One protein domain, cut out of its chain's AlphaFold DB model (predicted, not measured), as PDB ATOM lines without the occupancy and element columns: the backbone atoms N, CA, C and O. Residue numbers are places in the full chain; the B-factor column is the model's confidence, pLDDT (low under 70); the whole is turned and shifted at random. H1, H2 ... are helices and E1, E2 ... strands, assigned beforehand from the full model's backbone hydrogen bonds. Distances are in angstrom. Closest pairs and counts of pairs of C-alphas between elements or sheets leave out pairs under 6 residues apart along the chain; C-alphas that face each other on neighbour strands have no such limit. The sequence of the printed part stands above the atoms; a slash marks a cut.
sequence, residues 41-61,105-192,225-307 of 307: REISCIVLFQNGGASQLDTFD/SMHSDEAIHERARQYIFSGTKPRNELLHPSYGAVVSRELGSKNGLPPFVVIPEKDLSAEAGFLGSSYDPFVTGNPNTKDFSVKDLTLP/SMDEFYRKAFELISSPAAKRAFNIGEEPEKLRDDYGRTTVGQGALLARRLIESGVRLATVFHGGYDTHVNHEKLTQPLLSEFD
ATOM      1  N   ARG A  41     120.408  92.243 127.066       70.50
ATOM      2  CA  ARG A  41     120.891  92.193 125.688       70.50
ATOM      3  C   ARG A  41     120.812  93.604 125.112       70.50
ATOM      4  O   ARG A  41     119.758  94.228 125.190       70.50
ATOM      5  N   GLU A  42     121.909  94.092 124.544       79.38
ATOM      6  CA  GLU A  42     121.870  95.344 123.795       79.38
ATOM      7  C   GLU A  42     120.957  95.161 122.579       79.38
ATOM      8  O   GLU A  42     121.125  94.221 121.796       79.38
ATOM      9  N   ILE A  43     119.956  96.032 122.460       84.81
ATOM     10  CA  ILE A  43     118.996  96.031 121.358       84.81
ATOM     11  C   ILE A  43     119.315  97.232 120.480       84.81
ATOM     12  O   ILE A  43     119.339  98.363 120.963       84.81
ATOM     13  N   SER A  44     119.519  96.967 119.194       92.38
ATOM     14  CA  SER A  44     119.535  97.986 118.151       92.38
ATOM     15  C   SER A  44     118.250  97.902 117.329       92.38
ATOM     16  O   SER A  44     117.676  96.819 117.186       92.38
ATOM     17  N   CYS A  45     117.781  99.029 116.795       95.19
ATOM     18  CA  CYS A  45     116.499  99.116 116.095       95.19
ATOM     19  C   CYS A  45     116.633  99.838 114.749       95.19
ATOM     20  O   CYS A  45     117.264 100.891 114.661       95.19
ATOM     21  N   ILE A  46     116.000  99.282 113.715       96.62
ATOM     22  CA  ILE A  46     115.754  99.975 112.448       96.62
ATOM     23  C   ILE A  46     114.261 100.273 112.380       96.62
ATOM     24  O   ILE A  46     113.444  99.357 112.478       96.62
ATOM     25  N   VAL A  47     113.911 101.541 112.199       95.69
ATOM     26  CA  VAL A  47     112.532 101.988 112.006       95.69
ATOM     27  C   VAL A  47     112.333 102.297 110.529       95.69
ATOM     28  O   VAL A  47     112.940 103.225 110.007       95.69
ATOM     29  N   LEU A  48     111.476 101.531 109.857       94.88
ATOM     30  CA  LEU A  48     111.019 101.843 108.503       94.88
ATOM     31  C   LEU A  48     109.732 102.660 108.620       94.88
ATOM     32  O   LEU A  48     108.692 102.128 109.007       94.88
ATOM     33  N   PHE A  49     109.808 103.959 108.340       94.25
ATOM     34  CA  PHE A  49     108.696 104.880 108.541       94.25
ATOM     35  C   PHE A  49     108.067 105.297 107.210       94.25
ATOM     36  O   PHE A  49     108.669 106.029 106.426       94.25
ATOM     37  N   GLN A  50     106.830 104.856 106.979       92.75
ATOM     38  CA  GLN A  50     106.034 105.185 105.794       92.75
ATOM     39  C   GLN A  50     105.378 106.565 105.975       92.75
ATOM     40  O   GLN A  50     104.288 106.712 106.534       92.75
ATOM     41  N   ASN A  51     106.100 107.600 105.556       89.31
ATOM     42  CA  ASN A  51     105.740 108.997 105.724       89.31
ATOM     43  C   ASN A  51     104.616 109.408 104.756       89.31
ATOM     44  O   ASN A  51     104.701 109.189 103.546       89.31
ATOM     45  N   GLY A  52     103.566 110.012 105.313       85.94
ATOM     46  CA  GLY A  52     102.283 110.261 104.650       85.94
ATOM     47  C   GLY A  52     101.152 109.357 105.149       85.94
ATOM     48  O   GLY A  52      99.995 109.633 104.874       85.94
ATOM     49  N   GLY A  53     101.464 108.339 105.961       85.88
ATOM     50  CA  GLY A  53     100.458 107.512 106.628       85.88
ATOM     51  C   GLY A  53      99.844 106.485 105.689       85.88
ATOM     52  O   GLY A  53      98.708 106.635 105.248       85.88
ATOM     53  N   ALA A  54     100.592 105.417 105.407       90.19
ATOM     54  CA  ALA A  54     100.070 104.306 104.627       90.19
ATOM     55  C   ALA A  54      98.774 103.769 105.244       90.19
ATOM     56  O   ALA A  54      98.697 103.502 106.447       90.19
ATOM     57  N   SER A  55      97.755 103.603 104.406       91.25
ATOM     58  CA  SER A  55      96.466 103.088 104.841       91.25
ATOM     59  C   SER A  55      96.618 101.681 105.421       91.25
ATOM     60  O   SER A  55      97.171 100.773 104.794       91.25
ATOM     61  N   GLN A  56      96.097 101.479 106.633       91.38
ATOM     62  CA  GLN A  56      96.089 100.165 107.278       91.38
ATOM     63  C   GLN A  56      95.243  99.142 106.504       91.38
ATOM     64  O   GLN A  56      95.561  97.952 106.519       91.38
ATOM     65  N   LEU A  57      94.205  99.608 105.797       92.31
ATOM     66  CA  LEU A  57      93.317  98.768 104.990       92.31
ATOM     67  C   LEU A  57      94.046  98.183 103.777       92.31
ATOM     68  O   LEU A  57      93.764  97.058 103.377       92.31
ATOM     69  N   ASP A  58      95.020  98.928 103.258       93.06
ATOM     70  CA  ASP A  58      95.774  98.588 102.052       93.06
ATOM     71  C   ASP A  58      97.146  97.977 102.380       93.06
ATOM     72  O   ASP A  58      97.902  97.628 101.474       93.06
ATOM     73  N   THR A  59      97.453  97.795 103.672       94.69
ATOM     74  CA  THR A  59      98.700  97.200 104.180       94.69
ATOM     75  C   THR A  59      98.433  95.996 105.093       94.69
ATOM     76  O   THR A  59      98.267  94.874 104.613       94.69
ATOM     77  N   PHE A  60      98.404  96.191 106.415       95.31
ATOM     78  CA  PHE A  60      98.484  95.120 107.414       95.31
ATOM     79  C   PHE A  60      97.153  94.749 108.078       95.31
ATOM     80  O   PHE A  60      97.124  93.790 108.856       95.31
ATOM     81  N   ASP A  61      96.064  95.467 107.807       94.75
ATOM     82  CA  ASP A  61      94.737  95.216 108.380       94.75
ATOM     83  C   ASP A  61      93.601  95.378 107.351       94.75
ATOM     84  O   ASP A  61      92.689  96.190 107.548       94.75
ATOM     85  N   SER A 105      95.838  97.307 117.067       92.88
ATOM     86  CA  SER A 105      95.145  97.993 118.164       92.88
ATOM     87  C   SER A 105      95.484  99.483 118.274       92.88
ATOM     88  O   SER A 105      94.920 100.172 119.125       92.88
ATOM     89  N   MET A 106      96.431  99.979 117.472       89.56
ATOM     90  CA  MET A 106      96.836 101.384 117.493       89.56
ATOM     91  C   MET A 106      95.800 102.246 116.772       89.56
ATOM     92  O   MET A 106      95.404 101.941 115.654       89.56
ATOM     93  N   HIS A 107      95.379 103.330 117.415       88.44
ATOM     94  CA  HIS A 107      94.501 104.344 116.840       88.44
ATOM     95  C   HIS A 107      94.916 105.722 117.361       88.44
ATOM     96  O   HIS A 107      95.564 105.835 118.405       88.44
ATOM     97  N   SER A 108      94.561 106.765 116.619       87.38
ATOM     98  CA  SER A 108      94.824 108.158 116.967       87.38
ATOM     99  C   SER A 108      93.696 109.026 116.422       87.38
ATOM    100  O   SER A 108      93.228 108.788 115.314       87.38
ATOM    101  N   ASP A 109      93.314 110.053 117.181       88.06
ATOM    102  CA  ASP A 109      92.347 111.072 116.748       88.06
ATOM    103  C   ASP A 109      93.028 112.254 116.028       88.06
ATOM    104  O   ASP A 109      92.402 113.278 115.759       88.06
ATOM    105  N   GLU A 110      94.342 112.172 115.792       89.44
ATOM    106  CA  GLU A 110      95.106 113.230 115.130       89.44
ATOM    107  C   GLU A 110      95.000 113.101 113.609       89.44
ATOM    108  O   GLU A 110      95.510 112.147 113.023       89.44
ATOM    109  N   ALA A 111      94.353 114.084 112.984       86.94
ATOM    110  CA  ALA A 111      94.108 114.118 111.545       86.94
ATOM    111  C   ALA A 111      95.201 114.865 110.759       86.94
ATOM    112  O   ALA A 111      95.209 114.826 109.533       86.94
ATOM    113  N   ILE A 112      96.122 115.561 111.439       87.88
ATOM    114  CA  ILE A 112      97.191 116.331 110.791       87.88
ATOM    115  C   ILE A 112      98.481 115.506 110.771       87.88
ATOM    116  O   ILE A 112      99.021 115.172 111.827       87.88
ATOM    117  N   HIS A 113      99.026 115.237 109.579       88.19
ATOM    118  CA  HIS A 113     100.220 114.400 109.396       88.19
ATOM    119  C   HIS A 113     101.415 114.818 110.259       88.19
ATOM    120  O   HIS A 113     102.050 113.976 110.886       88.19
ATOM    121  N   GLU A 114     101.742 116.109 110.297       85.75
ATOM    122  CA  GLU A 114     102.854 116.637 111.101       85.75
ATOM    123  C   GLU A 114     102.671 116.339 112.589       85.75
ATOM    124  O   GLU A 114     103.570 115.819 113.246       85.75
ATOM    125  N   ARG A 115     101.466 116.575 113.106       88.62
ATOM    126  CA  ARG A 115     101.142 116.333 114.511       88.62
ATOM    127  C   ARG A 115     101.104 114.838 114.830       88.62
ATOM    128  O   ARG A 115     101.599 114.417 115.874       88.62
ATOM    129  N   ALA A 116     100.574 114.016 113.927       90.62
ATOM    130  CA  ALA A 116     100.556 112.565 114.086       90.62
ATOM    131  C   ALA A 116     101.979 111.981 114.101       90.62
ATOM    132  O   ALA A 116     102.280 111.119 114.929       90.62
ATOM    133  N   ARG A 117     102.880 112.491 113.246       90.44
ATOM    134  CA  ARG A 117     104.304 112.118 113.244       90.44
ATOM    135  C   ARG A 117     104.999 112.519 114.542       90.44
ATOM    136  O   ARG A 117     105.646 111.684 115.166       90.44
ATOM    137  N   GLN A 118     104.817 113.751 115.008       89.62
ATOM    138  CA  GLN A 118     105.354 114.164 116.308       89.62
ATOM    139  C   GLN A 118     104.832 113.273 117.435       89.62
ATOM    140  O   GLN A 118     105.592 112.896 118.328       89.62
ATOM    141  N   TYR A 119     103.559 112.878 117.379       92.19
ATOM    142  CA  TYR A 119     102.970 112.019 118.395       92.19
ATOM    143  C   TYR A 119     103.589 110.615 118.398       92.19
ATOM    144  O   TYR A 119     103.980 110.131 119.458       92.19
ATOM    145  N   ILE A 120     103.747 109.968 117.238       92.12
ATOM    146  CA  ILE A 120     104.335 108.619 117.181       92.12
ATOM    147  C   ILE A 120     105.833 108.618 117.516       92.12
ATOM    148  O   ILE A 120     106.313 107.668 118.133       92.12
ATOM    149  N   PHE A 121     106.568 109.684 117.179       92.69
ATOM    150  CA  PHE A 121     107.994 109.787 117.496       92.69
ATOM    151  C   PHE A 121     108.265 110.153 118.956       92.69
ATOM    152  O   PHE A 121     109.226 109.651 119.528       92.69
ATOM    153  N   SER A 122     107.442 110.995 119.579       92.25
ATOM    154  CA  SER A 122     107.659 111.430 120.969       92.25
ATOM    155  C   SER A 122     106.845 110.650 122.006       92.25
ATOM    156  O   SER A 122     107.073 110.782 123.209       92.25
ATOM    157  N   GLY A 123     105.836 109.890 121.571       91.56
ATOM    158  CA  GLY A 123     104.838 109.272 122.448       91.56
ATOM    159  C   GLY A 123     103.934 110.280 123.170       91.56
ATOM    160  O   GLY A 123     103.129 109.883 124.012       91.56
ATOM    161  N   THR A 124     104.050 111.578 122.866       89.56
ATOM    162  CA  THR A 124     103.308 112.656 123.527       89.56
ATOM    163  C   THR A 124     102.483 113.433 122.512       89.56
ATOM    164  O   THR A 124     102.993 113.853 121.475       89.56
ATOM    165  N   LYS A 125     101.192 113.639 122.800       88.19
ATOM    166  CA  LYS A 125     100.323 114.416 121.910       88.19
ATOM    167  C   LYS A 125     100.888 115.840 121.789       88.19
ATOM    168  O   LYS A 125     101.032 116.494 122.827       88.19
ATOM    169  N   PRO A 126     101.196 116.329 120.573       83.31
ATOM    170  CA  PRO A 126     101.922 117.579 120.401       83.31
ATOM    171  C   PRO A 126     101.118 118.770 120.911       83.31
ATOM    172  O   PRO A 126      99.914 118.903 120.649       83.31
ATOM    173  N   ARG A 127     101.814 119.642 121.636       81.62
ATOM    174  CA  ARG A 127     101.325 120.920 122.152       81.62
ATOM    175  C   ARG A 127     102.166 122.032 121.531       81.62
ATOM    176  O   ARG A 127     103.337 121.809 121.242       81.62
ATOM    177  N   ASN A 128     101.579 123.201 121.302       76.62
ATOM    178  CA  ASN A 128     102.256 124.268 120.556       76.62
ATOM    179  C   ASN A 128     103.419 124.890 121.344       76.62
ATOM    180  O   ASN A 128     104.282 125.539 120.765       76.62
ATOM    181  N   GLU A 129     103.443 124.702 122.661       80.31
ATOM    182  CA  GLU A 129     104.371 125.370 123.567       80.31
ATOM    183  C   GLU A 129     105.691 124.610 123.747       80.31
ATOM    184  O   GLU A 129     106.671 125.194 124.204       80.31
ATOM    185  N   LEU A 130     105.721 123.306 123.443       82.75
ATOM    186  CA  LEU A 130     106.869 122.460 123.753       82.75
ATOM    187  C   LEU A 130     107.030 121.316 122.753       82.75
ATOM    188  O   LEU A 130     106.172 120.439 122.639       82.75
ATOM    189  N   LEU A 131     108.195 121.282 122.106       84.38
ATOM    190  CA  LEU A 131     108.609 120.154 121.284       84.38
ATOM    191  C   LEU A 131     109.198 119.057 122.175       84.38
ATOM    192  O   LEU A 131     110.247 119.232 122.802       84.38
ATOM    193  N   HIS A 132     108.503 117.924 122.242       91.44
ATOM    194  CA  HIS A 132     108.987 116.742 122.946       91.44
ATOM    195  C   HIS A 132     110.049 116.010 122.110       91.44
ATOM    196  O   HIS A 132     109.902 115.941 120.889       91.44
ATOM    197  N   PRO A 133     111.091 115.441 122.744       93.75
ATOM    198  CA  PRO A 133     112.111 114.674 122.043       93.75
ATOM    199  C   PRO A 133     111.518 113.449 121.359       93.75
ATOM    200  O   PRO A 133     110.644 112.774 121.913       93.75
ATOM    201  N   SER A 134     112.066 113.111 120.197       94.56
ATOM    202  CA  SER A 134     111.832 111.817 119.572       94.56
ATOM    203  C   SER A 134     112.422 110.672 120.407       94.56
ATOM    204  O   SER A 134     113.381 110.850 121.165       94.56
ATOM    205  N   TYR A 135     111.907 109.453 120.226       94.69
ATOM    206  CA  TYR A 135     112.481 108.249 120.832       94.69
ATOM    207  C   TYR A 135     113.962 108.076 120.464       94.69
ATOM    208  O   TYR A 135     114.737 107.563 121.267       94.69
ATOM    209  N   GLY A 136     114.376 108.537 119.279       93.62
ATOM    210  CA  GLY A 136     115.766 108.491 118.839       93.62
ATOM    211  C   GLY A 136     116.651 109.451 119.633       93.62
ATOM    212  O   GLY A 136     117.728 109.057 120.072       93.62
ATOM    213  N   ALA A 137     116.174 110.663 119.922       93.06
ATOM    214  CA  ALA A 137     116.888 111.604 120.783       93.06
ATOM    215  C   ALA A 137     116.973 111.122 122.240       93.06
ATOM    216  O   ALA A 137     118.007 111.279 122.892       93.06
ATOM    217  N   VAL A 138     115.922 110.468 122.746       94.69
ATOM    218  CA  VAL A 138     115.961 109.804 124.060       94.69
ATOM    219  C   VAL A 138     117.020 108.698 124.071       94.69
ATOM    220  O   VAL A 138     117.822 108.630 124.999       94.69
ATOM    221  N   VAL A 139     117.095 107.876 123.020       93.56
ATOM    222  CA  VAL A 139     118.152 106.862 122.861       93.56
ATOM    223  C   VAL A 139     119.542 107.505 122.832       93.56
ATOM    224  O   VAL A 139     120.446 107.013 123.509       93.56
ATOM    225  N   SER A 140     119.718 108.612 122.107       92.06
ATOM    226  CA  SER A 140     120.977 109.364 122.076       92.06
ATOM    227  C   SER A 140     121.401 109.844 123.461       92.06
ATOM    228  O   SER A 140     122.576 109.721 123.810       92.06
ATOM    229  N   ARG A 141     120.454 110.356 124.254       92.69
ATOM    230  CA  ARG A 141     120.708 110.861 125.607       92.69
ATOM    231  C   ARG A 141     121.055 109.761 126.600       92.69
ATOM    232  O   ARG A 141     122.023 109.899 127.337       92.69
ATOM    233  N   GLU A 142     120.267 108.693 126.627       92.31
ATOM    234  CA  GLU A 142     120.392 107.656 127.657       92.31
ATOM    235  C   GLU A 142     121.542 106.688 127.380       92.31
ATOM    236  O   GLU A 142     122.149 106.156 128.308       92.31
ATOM    237  N   LEU A 143     121.834 106.426 126.103       90.00
ATOM    238  CA  LEU A 143     122.735 105.344 125.725       90.00
ATOM    239  C   LEU A 143     124.053 105.816 125.097       90.00
ATOM    240  O   LEU A 143     125.022 105.053 125.098       90.00
ATOM    241  N   GLY A 144     124.115 107.043 124.575       87.88
ATOM    242  CA  GLY A 144     125.334 107.625 124.007       87.88
ATOM    243  C   GLY A 144     125.908 106.871 122.798       87.88
ATOM    244  O   GLY A 144     125.370 105.859 122.331       87.88
ATOM    245  N   SER A 145     127.020 107.382 122.268       86.69
ATOM    246  CA  SER A 145     127.708 106.800 121.112       86.69
ATOM    247  C   SER A 145     128.343 105.444 121.431       86.69
ATOM    248  O   SER A 145     128.684 105.124 122.572       86.69
ATOM    249  N   LYS A 146     128.516 104.627 120.392       84.88
ATOM    250  CA  LYS A 146     129.208 103.335 120.455       84.88
ATOM    251  C   LYS A 146     130.150 103.234 119.263       84.88
ATOM    252  O   LYS A 146     129.777 103.612 118.158       84.88
ATOM    253  N   ASN A 147     131.376 102.756 119.482       82.81
ATOM    254  CA  ASN A 147     132.412 102.635 118.444       82.81
ATOM    255  C   ASN A 147     132.709 103.946 117.677       82.81
ATOM    256  O   ASN A 147     133.104 103.906 116.514       82.81
ATOM    257  N   GLY A 148     132.492 105.108 118.306       80.25
ATOM    258  CA  GLY A 148     132.647 106.414 117.652       80.25
ATOM    259  C   GLY A 148     131.578 106.727 116.594       80.25
ATOM    260  O   GLY A 148     131.772 107.632 115.793       80.25
ATOM    261  N   LEU A 149     130.469 105.979 116.566       87.31
ATOM    262  CA  LEU A 149     129.330 106.225 115.681       87.31
ATOM    263  C   LEU A 149     128.204 106.972 116.410       87.31
ATOM    264  O   LEU A 149     128.016 106.779 117.620       87.31
ATOM    265  N   PRO A 150     127.418 107.791 115.684       89.62
ATOM    266  CA  PRO A 150     126.257 108.457 116.252       89.62
ATOM    267  C   PRO A 150     125.236 107.422 116.757       89.62
ATOM    268  O   PRO A 150     124.962 106.436 116.068       89.62
ATOM    269  N   PRO A 151     124.647 107.621 117.949       91.88
ATOM    270  CA  PRO A 151     123.653 106.696 118.495       91.88
ATOM    271  C   PRO A 151     122.372 106.625 117.661       91.88
ATOM    272  O   PRO A 151     121.780 105.548 117.562       91.88
ATOM    273  N   PHE A 152     121.965 107.750 117.068       94.12
ATOM    274  CA  PHE A 152     120.749 107.881 116.280       94.12
ATOM    275  C   PHE A 152     121.056 108.455 114.894       94.12
ATOM    276  O   PHE A 152     121.673 109.515 114.773       94.12
ATOM    277  N   VAL A 153     120.613 107.746 113.856       93.56
ATOM    278  CA  VAL A 153     120.775 108.135 112.451       93.56
ATOM    279  C   VAL A 153     119.422 108.193 111.746       93.56
ATOM    280  O   VAL A 153     118.552 107.350 111.975       93.56
ATOM    281  N   VAL A 154     119.261 109.163 110.848       93.75
ATOM    282  CA  VAL A 154     118.089 109.319 109.984       93.75
ATOM    283  C   VAL A 154     118.497 109.298 108.509       93.75
ATOM    284  O   VAL A 154     119.484 109.920 108.112       93.75
ATOM    285  N   ILE A 155     117.713 108.583 107.701       93.62
ATOM    286  CA  ILE A 155     117.935 108.345 106.273       93.62
ATOM    287  C   ILE A 155     116.619 108.594 105.511       93.62
ATOM    288  O   ILE A 155     115.589 108.079 105.939       93.62
ATOM    289  N   PRO A 156     116.608 109.297 104.363       88.50
ATOM    290  CA  PRO A 156     117.698 110.105 103.820       88.50
ATOM    291  C   PRO A 156     117.764 111.508 104.443       88.50
ATOM    292  O   PRO A 156     118.837 112.103 104.494       88.50
ATOM    293  N   GLU A 157     116.635 112.041 104.903       84.69
ATOM    294  CA  GLU A 157     116.492 113.425 105.356       84.69
ATOM    295  C   GLU A 157     115.788 113.506 106.711       84.69
ATOM    296  O   GLU A 157     115.009 112.623 107.074       84.69
ATOM    297  N   LYS A 158     116.092 114.563 107.471       79.31
ATOM    298  CA  LYS A 158     115.522 114.784 108.801       79.31
ATOM    299  C   LYS A 158     114.087 115.288 108.697       79.31
ATOM    300  O   LYS A 158     113.842 116.342 108.119       79.31
ATOM    301  N   ASP A 159     113.174 114.577 109.347       82.00
ATOM    302  CA  ASP A 159     111.843 115.077 109.681       82.00
ATOM    303  C   ASP A 159     111.882 115.854 111.005       82.00
ATOM    304  O   ASP A 159     112.568 115.429 111.938       82.00
ATOM    305  N   LEU A 160     111.111 116.940 111.129       76.62
ATOM    306  CA  LEU A 160     110.987 117.704 112.384       76.62
ATOM    307  C   LEU A 160     110.566 116.823 113.575       76.62
ATOM    308  O   LEU A 160     110.935 117.076 114.716       76.62
ATOM    309  N   SER A 161     109.818 115.751 113.324       83.25
ATOM    310  CA  SER A 161     109.364 114.822 114.363       83.25
ATOM    311  C   SER A 161     110.492 113.967 114.942       83.25
ATOM    312  O   SER A 161     110.321 113.376 116.005       83.25
ATOM    313  N   ALA A 162     111.637 113.879 114.262       84.69
ATOM    314  CA  ALA A 162     112.804 113.131 114.719       84.69
ATOM    315  C   ALA A 162     113.736 113.954 115.630       84.69
ATOM    316  O   ALA A 162     114.718 113.409 116.131       84.69
ATOM    317  N   GLU A 163     113.448 115.230 115.875       86.44
ATOM    318  CA  GLU A 163     114.328 116.140 116.615       86.44
ATOM    319  C   GLU A 163     114.421 115.850 118.118       86.44
ATOM    320  O   GLU A 163     113.602 115.145 118.720       86.44
ATOM    321  N   ALA A 164     115.446 116.429 118.739       86.44
ATOM    322  CA  ALA A 164     115.697 116.336 120.167       86.44
ATOM    323  C   ALA A 164     114.788 117.222 121.030       86.44
ATOM    324  O   ALA A 164     114.702 117.007 122.240       86.44
ATOM    325  N   GLY A 165     114.080 118.187 120.439       87.44
ATOM    326  CA  GLY A 165     113.177 119.072 121.175       87.44
ATOM    327  C   GLY A 165     113.864 119.719 122.381       87.44
ATOM    328  O   GLY A 165     115.001 120.183 122.291       87.44
ATOM    329  N   PHE A 166     113.208 119.703 123.543       87.69
ATOM    330  CA  PHE A 166     113.768 120.281 124.773       87.69
ATOM    331  C   PHE A 166     115.040 119.595 125.309       87.69
ATOM    332  O   PHE A 166     115.629 120.106 126.258       87.69
ATOM    333  N   LEU A 167     115.467 118.445 124.764       87.06
ATOM    334  CA  LEU A 167     116.747 117.829 125.144       87.06
ATOM    335  C   LEU A 167     117.954 118.596 124.590       87.06
ATOM    336  O   LEU A 167     119.049 118.443 125.124       87.06
ATOM    337  N   GLY A 168     117.750 119.426 123.565       81.56
ATOM    338  CA  GLY A 168     118.800 120.206 122.920       81.56
ATOM    339  C   GLY A 168     119.434 119.499 121.720       81.56
ATOM    340  O   GLY A 168     119.454 118.271 121.620       81.56
ATOM    341  N   SER A 169     119.981 120.305 120.814       80.69
ATOM    342  CA  SER A 169     120.562 119.892 119.527       80.69
ATOM    343  C   SER A 169     121.709 118.881 119.643       80.69
ATOM    344  O   SER A 169     121.945 118.120 118.710       80.69
ATOM    345  N   SER A 170     122.390 118.784 120.793       80.81
ATOM    346  CA  SER A 170     123.437 117.772 121.039       80.81
ATOM    347  C   SER A 170     122.969 116.318 120.873       80.81
ATOM    348  O   SER A 170     123.811 115.421 120.721       80.81
ATOM    349  N   TYR A 171     121.654 116.077 120.938       87.88
ATOM    350  CA  TYR A 171     121.024 114.759 120.804       87.88
ATOM    351  C   TYR A 171     120.240 114.579 119.498       87.88
ATOM    352  O   TYR A 171     119.572 113.551 119.339       87.88
ATOM    353  N   ASP A 172     120.310 115.546 118.579       86.94
ATOM    354  CA  ASP A 172     119.668 115.439 117.270       86.94
ATOM    355  C   ASP A 172     120.221 114.253 116.459       86.94
ATOM    356  O   ASP A 172     121.365 113.822 116.656       86.94
ATOM    357  N   PRO A 173     119.413 113.696 115.537       89.56
ATOM    358  CA  PRO A 173     119.869 112.634 114.656       89.56
ATOM    359  C   PRO A 173     120.987 113.101 113.730       89.56
ATOM    360  O   PRO A 173     120.955 114.205 113.186       89.56
ATOM    361  N   PHE A 174     121.904 112.185 113.438       88.88
ATOM    362  CA  PHE A 174     122.834 112.346 112.332       88.88
ATOM    363  C   PHE A 174     122.140 112.007 111.003       88.88
ATOM    364  O   PHE A 174     121.504 110.958 110.886       88.88
ATOM    365  N   VAL A 175     122.243 112.880 109.999       89.12
ATOM    366  CA  VAL A 175     121.490 112.765 108.738       89.12
ATOM    367  C   VAL A 175     122.413 112.305 107.619       89.12
ATOM    368  O   VAL A 175     123.430 112.934 107.349       89.12
ATOM    369  N   THR A 176     122.066 111.217 106.934       84.81
ATOM    370  CA  THR A 176     122.982 110.623 105.945       84.81
ATOM    371  C   THR A 176     122.880 111.235 104.554       84.81
ATOM    372  O   THR A 176     123.858 111.221 103.814       84.81
ATOM    373  N   GLY A 177     121.709 111.736 104.161       87.25
ATOM    374  CA  GLY A 177     121.374 111.966 102.754       87.25
ATOM    375  C   GLY A 177     120.922 110.682 102.050       87.25
ATOM    376  O   GLY A 177     120.801 109.625 102.669       87.25
ATOM    377  N   ASN A 178     120.661 110.777 100.742       87.62
ATOM    378  CA  ASN A 178     120.156 109.663  99.935       87.62
ATOM    379  C   ASN A 178     121.287 108.719  99.473       87.62
ATOM    380  O   ASN A 178     122.062 109.123  98.608       87.62
ATOM    381  N   PRO A 179     121.343 107.460  99.955       86.12
ATOM    382  CA  PRO A 179     122.395 106.504  99.597       86.12
ATOM    383  C   PRO A 179     122.323 105.950  98.168       86.12
ATOM    384  O   PRO A 179     123.231 105.237  97.739       86.12
ATOM    385  N   ASN A 180     121.259 106.252  97.423       88.31
ATOM    386  CA  ASN A 180     121.088 105.813  96.039       88.31
ATOM    387  C   ASN A 180     121.677 106.796  95.006       88.31
ATOM    388  O   ASN A 180     121.604 106.549  93.803       88.31
ATOM    389  N   THR A 181     122.233 107.934  95.432       85.75
ATOM    390  CA  THR A 181     122.879 108.887  94.518       85.75
ATOM    391  C   THR A 181     124.240 108.357  94.048       85.75
ATOM    392  O   THR A 181     124.928 107.645  94.776       85.75
ATOM    393  N   LYS A 182     124.635 108.690  92.807       69.75
ATOM    394  CA  LYS A 182     125.866 108.160  92.177       69.75
ATOM    395  C   LYS A 182     127.149 108.509  92.944       69.75
ATOM    396  O   LYS A 182     128.062 107.695  92.963       69.75
ATOM    397  N   ASP A 183     127.158 109.655  93.621       68.75
ATOM    398  CA  ASP A 183     128.285 110.154  94.417       68.75
ATOM    399  C   ASP A 183     127.890 110.294  95.892       68.75
ATOM    400  O   ASP A 183     128.127 111.324  96.532       68.75
ATOM    401  N   PHE A 184     127.201 109.281  96.425       73.50
ATOM    402  CA  PHE A 184     126.774 109.307  97.813       73.50
ATOM    403  C   PHE A 184     127.974 109.451  98.752       73.50
ATOM    404  O   PHE A 184     128.812 108.562  98.896       73.50
ATOM    405  N   SER A 185     128.004 110.586  99.436       66.50
ATOM    406  CA  SER A 185     128.838 110.838 100.595       66.50
ATOM    407  C   SER A 185     127.989 111.596 101.602       66.50
ATOM    408  O   SER A 185     127.165 112.442 101.240       66.50
ATOM    409  N   VAL A 186     128.151 111.266 102.878       64.94
ATOM    410  CA  VAL A 186     127.473 112.028 103.919       64.94
ATOM    411  C   VAL A 186     128.139 113.398 103.980       64.94
ATOM    412  O   VAL A 186     129.351 113.476 104.183       64.94
ATOM    413  N   LYS A 187     127.357 114.468 103.797       58.25
ATOM    414  CA  LYS A 187     127.860 115.854 103.733       58.25
ATOM    415  C   LYS A 187     128.705 116.232 104.957       58.25
ATOM    416  O   LYS A 187     129.696 116.939 104.812       58.25
ATOM    417  N   ASP A 188     128.367 115.677 106.119       54.59
ATOM    418  CA  ASP A 188     129.071 115.900 107.387       54.59
ATOM    419  C   ASP A 188     130.305 114.995 107.586       54.59
ATOM    420  O   ASP A 188     131.010 115.122 108.582       54.59
ATOM    421  N   LEU A 189     130.586 114.070 106.657       53.06
ATOM    422  CA  LEU A 189     131.772 113.198 106.663       53.06
ATOM    423  C   LEU A 189     132.863 113.626 105.676       53.06
ATOM    424  O   LEU A 189     133.975 113.086 105.693       53.06
ATOM    425  N   THR A 190     132.553 114.584 104.811       49.00
ATOM    426  CA  THR A 190     133.489 115.176 103.861       49.00
ATOM    427  C   THR A 190     133.988 116.501 104.415       49.00
ATOM    428  O   THR A 190     133.203 117.423 104.620       49.00
ATOM    429  N   LEU A 191     135.298 116.606 104.656       47.47
ATOM    430  CA  LEU A 191     135.925 117.880 105.014       47.47
ATOM    431  C   LEU A 191     135.600 118.918 103.923       47.47
ATOM    432  O   LEU A 191     135.776 118.609 102.739       47.47
ATOM    433  N   PRO A 192     135.130 120.131 104.271       36.44
ATOM    434  CA  PRO A 192     134.887 121.168 103.279       36.44
ATOM    435  C   PRO A 192     136.190 121.484 102.531       36.44
ATOM    436  O   PRO A 192     137.193 121.800 103.162       36.44
ATOM    437  N   SER A 225     126.474 123.267 122.833       60.25
ATOM    438  CA  SER A 225     125.869 122.260 121.950       60.25
ATOM    439  C   SER A 225     126.532 122.189 120.571       60.25
ATOM    440  O   SER A 225     126.684 121.101 120.006       60.25
ATOM    441  N   MET A 226     126.967 123.335 120.036       57.34
ATOM    442  CA  MET A 226     127.689 123.399 118.767       57.34
ATOM    443  C   MET A 226     129.066 122.745 118.898       57.34
ATOM    444  O   MET A 226     129.433 121.943 118.042       57.34
ATOM    445  N   ASP A 227     129.788 123.007 119.988       64.19
ATOM    446  CA  ASP A 227     131.103 122.412 120.251       64.19
ATOM    447  C   ASP A 227     131.051 120.888 120.362       64.19
ATOM    448  O   ASP A 227     131.892 120.180 119.794       64.19
ATOM    449  N   GLU A 228     130.056 120.350 121.071       67.00
ATOM    450  CA  GLU A 228     129.854 118.903 121.139       67.00
ATOM    451  C   GLU A 228     129.531 118.299 119.771       67.00
ATOM    452  O   GLU A 228     130.043 117.228 119.434       67.00
ATOM    453  N   PHE A 229     128.690 118.971 118.984       64.88
ATOM    454  CA  PHE A 229     128.335 118.528 117.642       64.88
ATOM    455  C   PHE A 229     129.565 118.496 116.724       64.88
ATOM    456  O   PHE A 229     129.835 117.470 116.095       64.88
ATOM    457  N   TYR A 230     130.371 119.562 116.717       63.25
ATOM    458  CA  TYR A 230     131.613 119.628 115.941       63.25
ATOM    459  C   TYR A 230     132.622 118.560 116.361       63.25
ATOM    460  O   TYR A 230     133.242 117.932 115.502       63.25
ATOM    461  N   ARG A 231     132.768 118.300 117.665       67.94
ATOM    462  CA  ARG A 231     133.661 117.248 118.168       67.94
ATOM    463  C   ARG A 231     133.236 115.862 117.685       67.94
ATOM    464  O   ARG A 231     134.073 115.114 117.187       67.94
ATOM    465  N   LYS A 232     131.939 115.545 117.770       68.44
ATOM    466  CA  LYS A 232     131.371 114.275 117.281       68.44
ATOM    467  C   LYS A 232     131.553 114.123 115.767       68.44
ATOM    468  O   LYS A 232     131.948 113.053 115.309       68.44
ATOM    469  N   ALA A 233     131.318 115.185 114.996       66.12
ATOM    470  CA  ALA A 233     131.551 115.182 113.552       66.12
ATOM    471  C   ALA A 233     133.035 114.946 113.219       66.12
ATOM    472  O   ALA A 233     133.360 114.123 112.362       66.12
ATOM    473  N   PHE A 234     133.948 115.597 113.946       64.88
ATOM    474  CA  PHE A 234     135.386 115.417 113.765       64.88
ATOM    475  C   PHE A 234     135.844 113.982 114.073       64.88
ATOM    476  O   PHE A 234     136.602 113.402 113.294       64.88
ATOM    477  N   GLU A 235     135.362 113.376 115.161       69.44
ATOM    478  CA  GLU A 235     135.628 111.964 115.482       69.44
ATOM    479  C   GLU A 235     135.138 111.025 114.371       69.44
ATOM    480  O   GLU A 235     135.851 110.099 113.973       69.44
ATOM    481  N   LEU A 236     133.957 111.305 113.811       73.25
ATOM    482  CA  LEU A 236     133.365 110.520 112.732       73.25
ATOM    483  C   LEU A 236     134.187 110.603 111.436       73.25
ATOM    484  O   LEU A 236     134.463 109.581 110.807       73.25
ATOM    485  N   ILE A 237     134.632 111.807 111.060       68.94
ATOM    486  CA  ILE A 237     135.501 112.042 109.894       68.94
ATOM    487  C   ILE A 237     136.875 111.392 110.096       68.94
ATOM    488  O   ILE A 237     137.475 110.870 109.151       68.94
ATOM    489  N   SER A 238     137.396 111.429 111.317       67.69
ATOM    490  CA  SER A 238     138.743 110.942 111.624       67.69
ATOM    491  C   SER A 238     138.810 109.421 111.731       67.69
ATOM    492  O   SER A 238     139.873 108.845 111.517       67.69
ATOM    493  N   SER A 239     137.691 108.753 112.030       75.94
ATOM    494  CA  SER A 239     137.632 107.305 112.229       75.94
ATOM    495  C   SER A 239     137.512 106.535 110.902       75.94
ATOM    496  O   SER A 239     136.481 106.615 110.222       75.94
ATOM    497  N   PRO A 240     138.501 105.690 110.536       77.62
ATOM    498  CA  PRO A 240     138.389 104.820 109.363       77.62
ATOM    499  C   PRO A 240     137.227 103.824 109.477       77.62
ATOM    500  O   PRO A 240     136.627 103.446 108.474       77.62
ATOM    501  N   ALA A 241     136.897 103.396 110.700       78.12
ATOM    502  CA  ALA A 241     135.776 102.496 110.948       78.12
ATOM    503  C   ALA A 241     134.432 103.178 110.660       78.12
ATOM    504  O   ALA A 241     133.581 102.577 110.008       78.12
ATOM    505  N   ALA A 242     134.276 104.442 111.069       78.69
ATOM    506  CA  ALA A 242     133.070 105.207 110.782       78.69
ATOM    507  C   ALA A 242     132.902 105.453 109.281       78.69
ATOM    508  O   ALA A 242     131.845 105.160 108.731       78.69
ATOM    509  N   LYS A 243     133.961 105.879 108.581       80.06
ATOM    510  CA  LYS A 243     133.928 106.057 107.119       80.06
ATOM    511  C   LYS A 243     133.483 104.798 106.377       80.06
ATOM    512  O   LYS A 243     132.621 104.881 105.508       80.06
ATOM    513  N   ARG A 244     134.013 103.629 106.756       84.69
ATOM    514  CA  ARG A 244     133.571 102.349 106.182       84.69
ATOM    515  C   ARG A 244     132.103 102.063 106.482       84.69
ATOM    516  O   ARG A 244     131.395 101.618 105.585       84.69
ATOM    517  N   ALA A 245     131.619 102.348 107.690       87.19
ATOM    518  CA  ALA A 245     130.223 102.104 108.061       87.19
ATOM    519  C   ALA A 245     129.225 102.863 107.164       87.19
ATOM    520  O   ALA A 245     128.195 102.305 106.798       87.19
ATOM    521  N   PHE A 246     129.552 104.093 106.751       87.50
ATOM    522  CA  PHE A 246     128.714 104.891 105.842       87.50
ATOM    523  C   PHE A 246     128.959 104.612 104.348       87.50
ATOM    524  O   PHE A 246     128.182 105.062 103.507       87.50
ATOM    525  N   ASN A 247     130.008 103.863 103.995       86.88
ATOM    526  CA  ASN A 247     130.329 103.546 102.608       86.88
ATOM    527  C   ASN A 247     129.483 102.373 102.084       86.88
ATOM    528  O   ASN A 247     129.888 101.213 102.159       86.88
ATOM    529  N   ILE A 248     128.318 102.681 101.511       88.12
ATOM    530  CA  ILE A 248     127.442 101.681 100.876       88.12
ATOM    531  C   ILE A 248     128.068 101.046  99.619       88.12
ATOM    532  O   ILE A 248     127.652  99.969  99.201       88.12
ATOM    533  N   GLY A 249     129.079 101.684  99.017       86.50
ATOM    534  CA  GLY A 249     129.787 101.163  97.844       86.50
ATOM    535  C   GLY A 249     130.630  99.916  98.119       86.50
ATOM    536  O   GLY A 249     131.014  99.231  97.180       86.50
ATOM    537  N   GLU A 250     130.903  99.600  99.387       88.50
ATOM    538  CA  GLU A 250     131.578  98.354  99.771       88.50
ATOM    539  C   GLU A 250     130.646  97.132  99.761       88.50
ATOM    540  O   GLU A 250     131.129  96.002  99.846       88.50
ATOM    541  N   GLU A 251     129.328  97.331  99.664       92.44
ATOM    542  CA  GLU A 251     128.378  96.223  99.590       92.44
ATOM    543  C   GLU A 251     128.382  95.575  98.196       92.44
ATOM    544  O   GLU A 251     128.433  96.282  97.187       92.44
ATOM    545  N   PRO A 252     128.266  94.236  98.099       94.50
ATOM    546  CA  PRO A 252     128.174  93.559  96.811       94.50
ATOM    547  C   PRO A 252     126.999  94.079  95.975       94.50
ATOM    548  O   PRO A 252     125.878  94.166  96.473       94.50
ATOM    549  N   GLU A 253     127.220  94.319  94.679       94.06
ATOM    550  CA  GLU A 253     126.189  94.848  93.767       94.06
ATOM    551  C   GLU A 253     124.895  94.023  93.795       94.06
ATOM    552  O   GLU A 253     123.805  94.583  93.873       94.06
ATOM    553  N   LYS A 254     125.014  92.692  93.867       95.88
ATOM    554  CA  LYS A 254     123.857  91.800  94.005       95.88
ATOM    555  C   LYS A 254     123.021  92.105  95.253       95.88
ATOM    556  O   LYS A 254     121.801  92.115  95.174       95.88
ATOM    557  N   LEU A 255     123.660  92.364  96.397       94.75
ATOM    558  CA  LEU A 255     122.947  92.690  97.635       94.75
ATOM    559  C   LEU A 255     122.244  94.046  97.520       94.75
ATOM    560  O   LEU A 255     121.128  94.212  98.006       94.75
ATOM    561  N   ARG A 256     122.884  95.009  96.852       93.81
ATOM    562  CA  ARG A 256     122.278  96.312  96.569       93.81
ATOM    563  C   ARG A 256     121.060  96.175  95.659       93.81
ATOM    564  O   ARG A 256     120.076  96.873  95.883       93.81
ATOM    565  N   ASP A 257     121.112  95.280  94.679       94.56
ATOM    566  CA  ASP A 257     119.985  94.986  93.790       94.56
ATOM    567  C   ASP A 257     118.858  94.241  94.518       94.56
ATOM    568  O   ASP A 257     117.693  94.576  94.319       94.56
ATOM    569  N   ASP A 258     119.186  93.309  95.423       93.12
ATOM    570  CA  ASP A 258     118.209  92.568  96.237       93.12
ATOM    571  C   ASP A 258     117.390  93.492  97.162       93.12
ATOM    572  O   ASP A 258     116.208  93.233  97.406       93.12
ATOM    573  N   TYR A 259     118.006  94.568  97.666       93.31
ATOM    574  CA  TYR A 259     117.330  95.631  98.426       93.31
ATOM    575  C   TYR A 259     116.584  96.633  97.531       93.31
ATOM    576  O   TYR A 259     115.774  97.404  98.035       93.31
ATOM    577  N   GLY A 260     116.847  96.641  96.222       92.75
ATOM    578  CA  GLY A 260     116.303  97.606  95.271       92.75
ATOM    579  C   GLY A 260     117.118  98.901  95.188       92.75
ATOM    580  O   GLY A 260     117.525  99.493  96.191       92.75
ATOM    581  N   ARG A 261     117.337  99.386  93.957       91.94
ATOM    582  CA  ARG A 261     118.039 100.654  93.654       91.94
ATOM    583  C   ARG A 261     117.124 101.865  93.808       91.94
ATOM    584  O   ARG A 261     116.983 102.688  92.902       91.94
ATOM    585  N   THR A 262     116.495 101.958  94.968       92.19
ATOM    586  CA  THR A 262     115.635 103.070  95.355       92.19
ATOM    587  C   THR A 262     116.161 103.732  96.622       92.19
ATOM    588  O   THR A 262     117.042 103.203  97.306       92.19
ATOM    589  N   THR A 263     115.640 104.914  96.944       90.31
ATOM    590  CA  THR A 263     116.031 105.649  98.155       90.31
ATOM    591  C   THR A 263     115.772 104.823  99.418       90.31
ATOM    592  O   THR A 263     116.606 104.809 100.322       90.31
ATOM    593  N   VAL A 264     114.650 104.101  99.471       92.50
ATOM    594  CA  VAL A 264     114.246 103.307 100.640       92.50
ATOM    595  C   VAL A 264     115.023 102.005 100.718       92.50
ATOM    596  O   VAL A 264     115.530 101.672 101.786       92.50
ATOM    597  N   GLY A 265     115.183 101.308  99.589       94.12
ATOM    598  CA  GLY A 265     115.942 100.064  99.509       94.12
ATOM    599  C   GLY A 265     117.400 100.250  99.919       94.12
ATOM    600  O   GLY A 265     117.893  99.614 100.853       94.12
ATOM    601  N   GLN A 266     118.081 101.215  99.295       94.56
ATOM    602  CA  GLN A 266     119.450 101.567  99.676       94.56
ATOM    603  C   GLN A 266     119.515 102.169 101.088       94.56
ATOM    604  O   GLN A 266     120.499 101.962 101.797       94.56
ATOM    605  N   GLY A 267     118.468 102.875 101.529       95.12
ATOM    606  CA  GLY A 267     118.354 103.397 102.890       95.12
ATOM    607  C   GLY A 267     118.287 102.302 103.952       95.12
ATOM    608  O   GLY A 267     118.994 102.378 104.955       95.12
ATOM    609  N   ALA A 268     117.510 101.246 103.713       96.06
ATOM    610  CA  ALA A 268     117.425 100.079 104.585       96.06
ATOM    611  C   ALA A 268     118.745  99.293 104.618       96.06
ATOM    612  O   ALA A 268     119.164  98.844 105.689       96.06
ATOM    613  N   LEU A 269     119.439  99.179 103.480       95.94
ATOM    614  CA  LEU A 269     120.764  98.561 103.419       95.94
ATOM    615  C   LEU A 269     121.800  99.360 104.223       95.94
ATOM    616  O   LEU A 269     122.526  98.785 105.036       95.94
ATOM    617  N   LEU A 270     121.826 100.687 104.061       95.44
ATOM    618  CA  LEU A 270     122.689 101.562 104.852       95.44
ATOM    619  C   LEU A 270     122.357 101.460 106.347       95.44
ATOM    620  O   LEU A 270     123.263 101.301 107.162       95.44
ATOM    621  N   ALA A 271     121.073 101.484 106.718       96.19
ATOM    622  CA  ALA A 271     120.640 101.319 108.105       96.19
ATOM    623  C   ALA A 271     121.164 100.009 108.705       96.19
ATOM    624  O   ALA A 271     121.733 100.018 109.795       96.19
ATOM    625  N   ARG A 272     121.043  98.890 107.980       95.62
ATOM    626  CA  ARG A 272     121.586  97.596 108.406       95.62
ATOM    627  C   ARG A 272     123.089  97.675 108.676       95.62
ATOM    628  O   ARG A 272     123.520  97.292 109.762       95.62
ATOM    629  N   ARG A 273     123.869  98.206 107.731       94.56
ATOM    630  CA  ARG A 273     125.330  98.336 107.856       94.56
ATOM    631  C   ARG A 273     125.733  99.203 109.054       94.56
ATOM    632  O   ARG A 273     126.664  98.872 109.791       94.56
ATOM    633  N   LEU A 274     125.006 100.293 109.284       94.06
ATOM    634  CA  LEU A 274     125.227 101.194 110.413       94.06
ATOM    635  C   LEU A 274     124.938 100.522 111.756       94.06
ATOM    636  O   LEU A 274     125.745 100.637 112.681       94.06
ATOM    637  N   ILE A 275     123.828  99.789 111.862       94.50
ATOM    638  CA  ILE A 275     123.492  99.022 113.065       94.50
ATOM    639  C   ILE A 275     124.553  97.948 113.340       94.50
ATOM    640  O   ILE A 275     125.017  97.827 114.474       94.50
ATOM    641  N   GLU A 276     124.990  97.214 112.313       92.50
ATOM    642  CA  GLU A 276     126.062  96.213 112.429       92.50
ATOM    643  C   GLU A 276     127.394  96.839 112.885       92.50
ATOM    644  O   GLU A 276     128.163  96.208 113.609       92.50
ATOM    645  N   SER A 277     127.644  98.104 112.531       91.25
ATOM    646  CA  SER A 277     128.865  98.835 112.901       91.25
ATOM    647  C   SER A 277     128.816  99.456 114.307       91.25
ATOM    648  O   SER A 277     129.865  99.759 114.887       91.25
ATOM    649  N   GLY A 278     127.623  99.618 114.893       90.69
ATOM    650  CA  GLY A 278     127.446 100.099 116.267       90.69
ATOM    651  C   GLY A 278     126.429 101.224 116.462       90.69
ATOM    652  O   GLY A 278     126.251 101.653 117.601       90.69
ATOM    653  N   VAL A 279     125.739 101.687 115.414       93.94
ATOM    654  CA  VAL A 279     124.594 102.600 115.580       93.94
ATOM    655  C   VAL A 279     123.502 101.888 116.387       93.94
ATOM    656  O   VAL A 279     123.248 100.693 116.215       93.94
ATOM    657  N   ARG A 280     122.866 102.608 117.315       94.25
ATOM    658  CA  ARG A 280     121.834 102.037 118.195       94.25
ATOM    659  C   ARG A 280     120.460 102.089 117.540       94.25
ATOM    660  O   ARG A 280     119.716 101.112 117.603       94.25
ATOM    661  N   LEU A 281     120.128 103.205 116.896       96.00
ATOM    662  CA  LEU A 281     118.855 103.384 116.214       96.00
ATOM    663  C   LEU A 281     119.042 104.054 114.851       96.00
ATOM    664  O   LEU A 281     119.701 105.084 114.742       96.00
ATOM    665  N   ALA A 282     118.427 103.487 113.819       96.06
ATOM    666  CA  ALA A 282     118.381 104.069 112.482       96.06
ATOM    667  C   ALA A 282     116.925 104.193 112.023       96.06
ATOM    668  O   ALA A 282     116.177 103.221 112.080       96.06
ATOM    669  N   THR A 283     116.506 105.373 111.572       96.25
ATOM    670  CA  THR A 283     115.176 105.581 110.979       96.25
ATOM    671  C   THR A 283     115.309 105.826 109.485       96.25
ATOM    672  O   THR A 283     116.032 106.725 109.068       96.25
ATOM    673  N   VAL A 284     114.604 105.028 108.689       95.75
ATOM    674  CA  VAL A 284     114.510 105.159 107.236       95.75
ATOM    675  C   VAL A 284     113.131 105.704 106.898       95.75
ATOM    676  O   VAL A 284     112.121 105.025 107.085       95.75
ATOM    677  N   PHE A 285     113.087 106.936 106.412       93.06
ATOM    678  CA  PHE A 285     111.875 107.575 105.931       93.06
ATOM    679  C   PHE A 285     111.592 107.173 104.484       93.06
ATOM    680  O   PHE A 285     112.429 107.335 103.598       93.06
ATOM    681  N   HIS A 286     110.375 106.694 104.250       92.06
ATOM    682  CA  HIS A 286     109.810 106.446 102.932       92.06
ATOM    683  C   HIS A 286     108.618 107.382 102.727       92.06
ATOM    684  O   HIS A 286     107.554 107.155 103.293       92.06
ATOM    685  N   GLY A 287     108.811 108.464 101.973       89.88
ATOM    686  CA  GLY A 287     107.759 109.439 101.668       89.88
ATOM    687  C   GLY A 287     106.830 109.021 100.530       89.88
ATOM    688  O   GLY A 287     107.104 108.073  99.807       89.88
ATOM    689  N   GLY A 288     105.747 109.782 100.358       89.25
ATOM    690  CA  GLY A 288     104.797 109.621  99.251       89.25
ATOM    691  C   GLY A 288     103.466 108.977  99.637       89.25
ATOM    692  O   GLY A 288     102.562 108.946  98.810       89.25
ATOM    693  N   TYR A 289     103.298 108.527 100.885       90.50
ATOM    694  CA  TYR A 289     102.063 107.867 101.330       90.50
ATOM    695  C   TYR A 289     100.882 108.816 101.574       90.50
ATOM    696  O   TYR A 289      99.774 108.341 101.826       90.50
ATOM    697  N   ASP A 290     101.088 110.131 101.447       89.25
ATOM    698  CA  ASP A 290     100.016 111.128 101.442       89.25
ATOM    699  C   ASP A 290      99.248 111.023 100.115       89.25
ATOM    700  O   ASP A 290      99.531 111.686  99.117       89.25
ATOM    701  N   THR A 291      98.311 110.082 100.093       90.56
ATOM    702  CA  THR A 291      97.632 109.605  98.885       90.56
ATOM    703  C   THR A 291      96.156 109.999  98.863       90.56
ATOM    704  O   THR A 291      95.339 109.317  98.247       90.56
ATOM    705  N   HIS A 292      95.802 111.128  99.496       87.25
ATOM    706  CA  HIS A 292      94.431 111.668  99.528       87.25
ATOM    707  C   HIS A 292      93.803 111.823  98.134       87.25
ATOM    708  O   HIS A 292      92.582 111.795  97.985       87.25
ATOM    709  N   VAL A 293      94.636 111.975  97.102       86.69
ATOM    710  CA  VAL A 293      94.233 112.042  95.697       86.69
ATOM    711  C   VAL A 293      94.881 110.889  94.936       86.69
ATOM    712  O   VAL A 293      96.058 110.602  95.127       86.69
ATOM    713  N   ASN A 294      94.137 110.252  94.026       87.88
ATOM    714  CA  ASN A 294      94.621 109.129  93.207       87.88
ATOM    715  C   ASN A 294      95.165 107.939  94.029       87.88
ATOM    716  O   ASN A 294      96.098 107.267  93.583       87.88
ATOM    717  N   HIS A 295      94.567 107.662  95.194       89.81
ATOM    718  CA  HIS A 295      95.039 106.668  96.161       89.81
ATOM    719  C   HIS A 295      95.462 105.329  95.541       89.81
ATOM    720  O   HIS A 295      96.589 104.881  95.734       89.81
ATOM    721  N   GLU A 296      94.597 104.719  94.730       87.88
ATOM    722  CA  GLU A 296      94.869 103.408  94.125       87.88
ATOM    723  C   GLU A 296      96.096 103.413  93.205       87.88
ATOM    724  O   GLU A 296      96.854 102.444  93.171       87.88
ATOM    725  N   LYS A 297      96.310 104.510  92.467       90.25
ATOM    726  CA  LYS A 297      97.425 104.649  91.521       90.25
ATOM    727  C   LYS A 297      98.751 104.893  92.231       90.25
ATOM    728  O   LYS A 297      99.781 104.439  91.747       90.25
ATOM    729  N   LEU A 298      98.728 105.627  93.343       91.38
ATOM    730  CA  LEU A 298      99.932 105.976  94.098       91.38
ATOM    731  C   LEU A 298     100.358 104.856  95.056       91.38
ATOM    732  O   LEU A 298     101.548 104.606  95.210       91.38
ATOM    733  N   THR A 299      99.408 104.140  95.656       91.56
ATOM    734  CA  THR A 299      99.696 103.120  96.677       91.56
ATOM    735  C   THR A 299     100.407 101.892  96.109       91.56
ATOM    736  O   THR A 299     101.309 101.360  96.754       91.56
ATOM    737  N   GLN A 300     100.061 101.460  94.892       91.62
ATOM    738  CA  GLN A 300     100.679 100.287  94.259       91.62
ATOM    739  C   GLN A 300     102.209 100.394  94.127       91.62
ATOM    740  O   GLN A 300     102.892  99.508  94.645       91.62
ATOM    741  N   PRO A 301     102.786 101.433  93.483       92.00
ATOM    742  CA  PRO A 301     104.239 101.544  93.367       92.00
ATOM    743  C   PRO A 301     104.924 101.733  94.727       92.00
ATOM    744  O   PRO A 301     105.971 101.134  94.948       92.00
ATOM    745  N   LEU A 302     104.318 102.482  95.657       93.00
ATOM    746  CA  LEU A 302     104.882 102.706  96.996       93.00
ATOM    747  C   LEU A 302     104.979 101.412  97.814       93.00
ATOM    748  O   LEU A 302     105.995 101.150  98.451       93.00
ATOM    749  N   LEU A 303     103.933 100.584  97.811       92.56
ATOM    750  CA  LEU A 303     103.968  99.308  98.530       92.56
ATOM    751  C   LEU A 303     104.815  98.260  97.814       92.56
ATOM    752  O   LEU A 303     105.471  97.477  98.489       92.56
ATOM    753  N   SER A 304     104.889  98.306  96.483       90.56
ATOM    754  CA  SER A 304     105.794  97.440  95.717       90.56
ATOM    755  C   SER A 304     107.270  97.739  95.998       90.56
ATOM    756  O   SER A 304     108.086  96.827  95.978       90.56
ATOM    757  N   GLU A 305     107.629  99.003  96.250       90.75
ATOM    758  CA  GLU A 305     108.987  99.380  96.670       90.75
ATOM    759  C   GLU A 305     109.299  98.933  98.109       90.75
ATOM    760  O   GLU A 305     110.449  98.641  98.431       90.75
ATOM    761  N   PHE A 306     108.286  98.882  98.977       91.00
ATOM    762  CA  PHE A 306     108.439  98.452 100.367       91.00
ATOM    763  C   PHE A 306     108.511  96.919 100.542       91.00
ATOM    764  O   PHE A 306     109.164  96.466 101.482       91.00
ATOM    765  N   ASP A 307     107.836  96.139  99.688       91.75
ATOM    766  CA  ASP A 307     107.681  94.672  99.797       91.75
ATOM    767  C   ASP A 307     108.909  93.829  99.388       91.75
ATOM    768  O   ASP A 307     109.237  92.859 100.114       91.75
TER     769      ASP A 307
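This is residues 41 to 61, 105 to 192 and 225 to 307 of the 307 residues of an uncharacterized protein of Acidobacteria bacterium (UniProt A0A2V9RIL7). Look first for a small core sheet of three parallel strands, with the long helix H6 packed along one face and the short helix H2 on the opposite face. Round this core lie short helices and long loops: H4 packs beside H6, H5 and H7 meet H6 from other places, H1 lies roughly end to end with H2, and H3 makes a corner with H4. The printed part has 192 residues, with seven named helices and three named strands in the order E1 H1 H2 E2 H3 H4 H5 H6 E3 H7; the sheet's order is E1, E3, E2. The class is mostly helix, though under half of the residues are in named elements. The whole is compact, with a radius of gyration of the C-alphas of 17.2 A, and rounded, spanning 47 by 46 by 37 A.

Find C-alpha 45 at (116.499, 99.116, 116.095), where E1 begins; it runs 15.9 A to residue 50. E3, residues 281 to 286, is 16.4 A long, and E2 is residues 152 to 155. From C-alpha 263 at (116.031, 105.649, 98.155), H6 runs 20.7 A to residue 277. H2 is residues 135 to 143, H1 residues 113 to 122, H4 residues 240 to 246 and H5 residues 253 to 258. H3, residues 225 to 238, is 20.0 A long. H7, residues 295 to 306, is 16.3 A long and ends at C-alpha 306, (108.439, 98.452, 100.367).

Start at E3, the inner strand: N 284 and O 47 of E1 are 2.8 A apart, and N 283 and O 153 of E2 are 2.9 A apart, both within hydrogen-bond range. H6 lies over E3 at a height over the sheet of 8.7 A and runs along the strands; the C-alphas of Ala 271 and Ala 282 are closest, 5.6 A apart. H2 is on the opposite face, giving three layers, helices on both faces of a sheet; its height is 7.6 A. H4 touches H6, closest at C-alphas 245 and 274, 5.6 A, at a shallow tilt of 31 degrees, opposite ways. H7 only grazes the sheet with residues 302 to 306. Every O i to N i+4 pair is within hydrogen-bond range in H1 to H6; in H7, 5 of 8 are.

The farthest C-alphas, those of Glu 129 and Lys 254, are 48.8 A apart. Residues 62 to 104 and 193 to 224 are not printed; the C-alpha gaps are 10.2 A and 20.8 A. The link from H1 to H2 is long. Confidence is under 70 at 23 residues, among them 185 to 192 and 225 to 235.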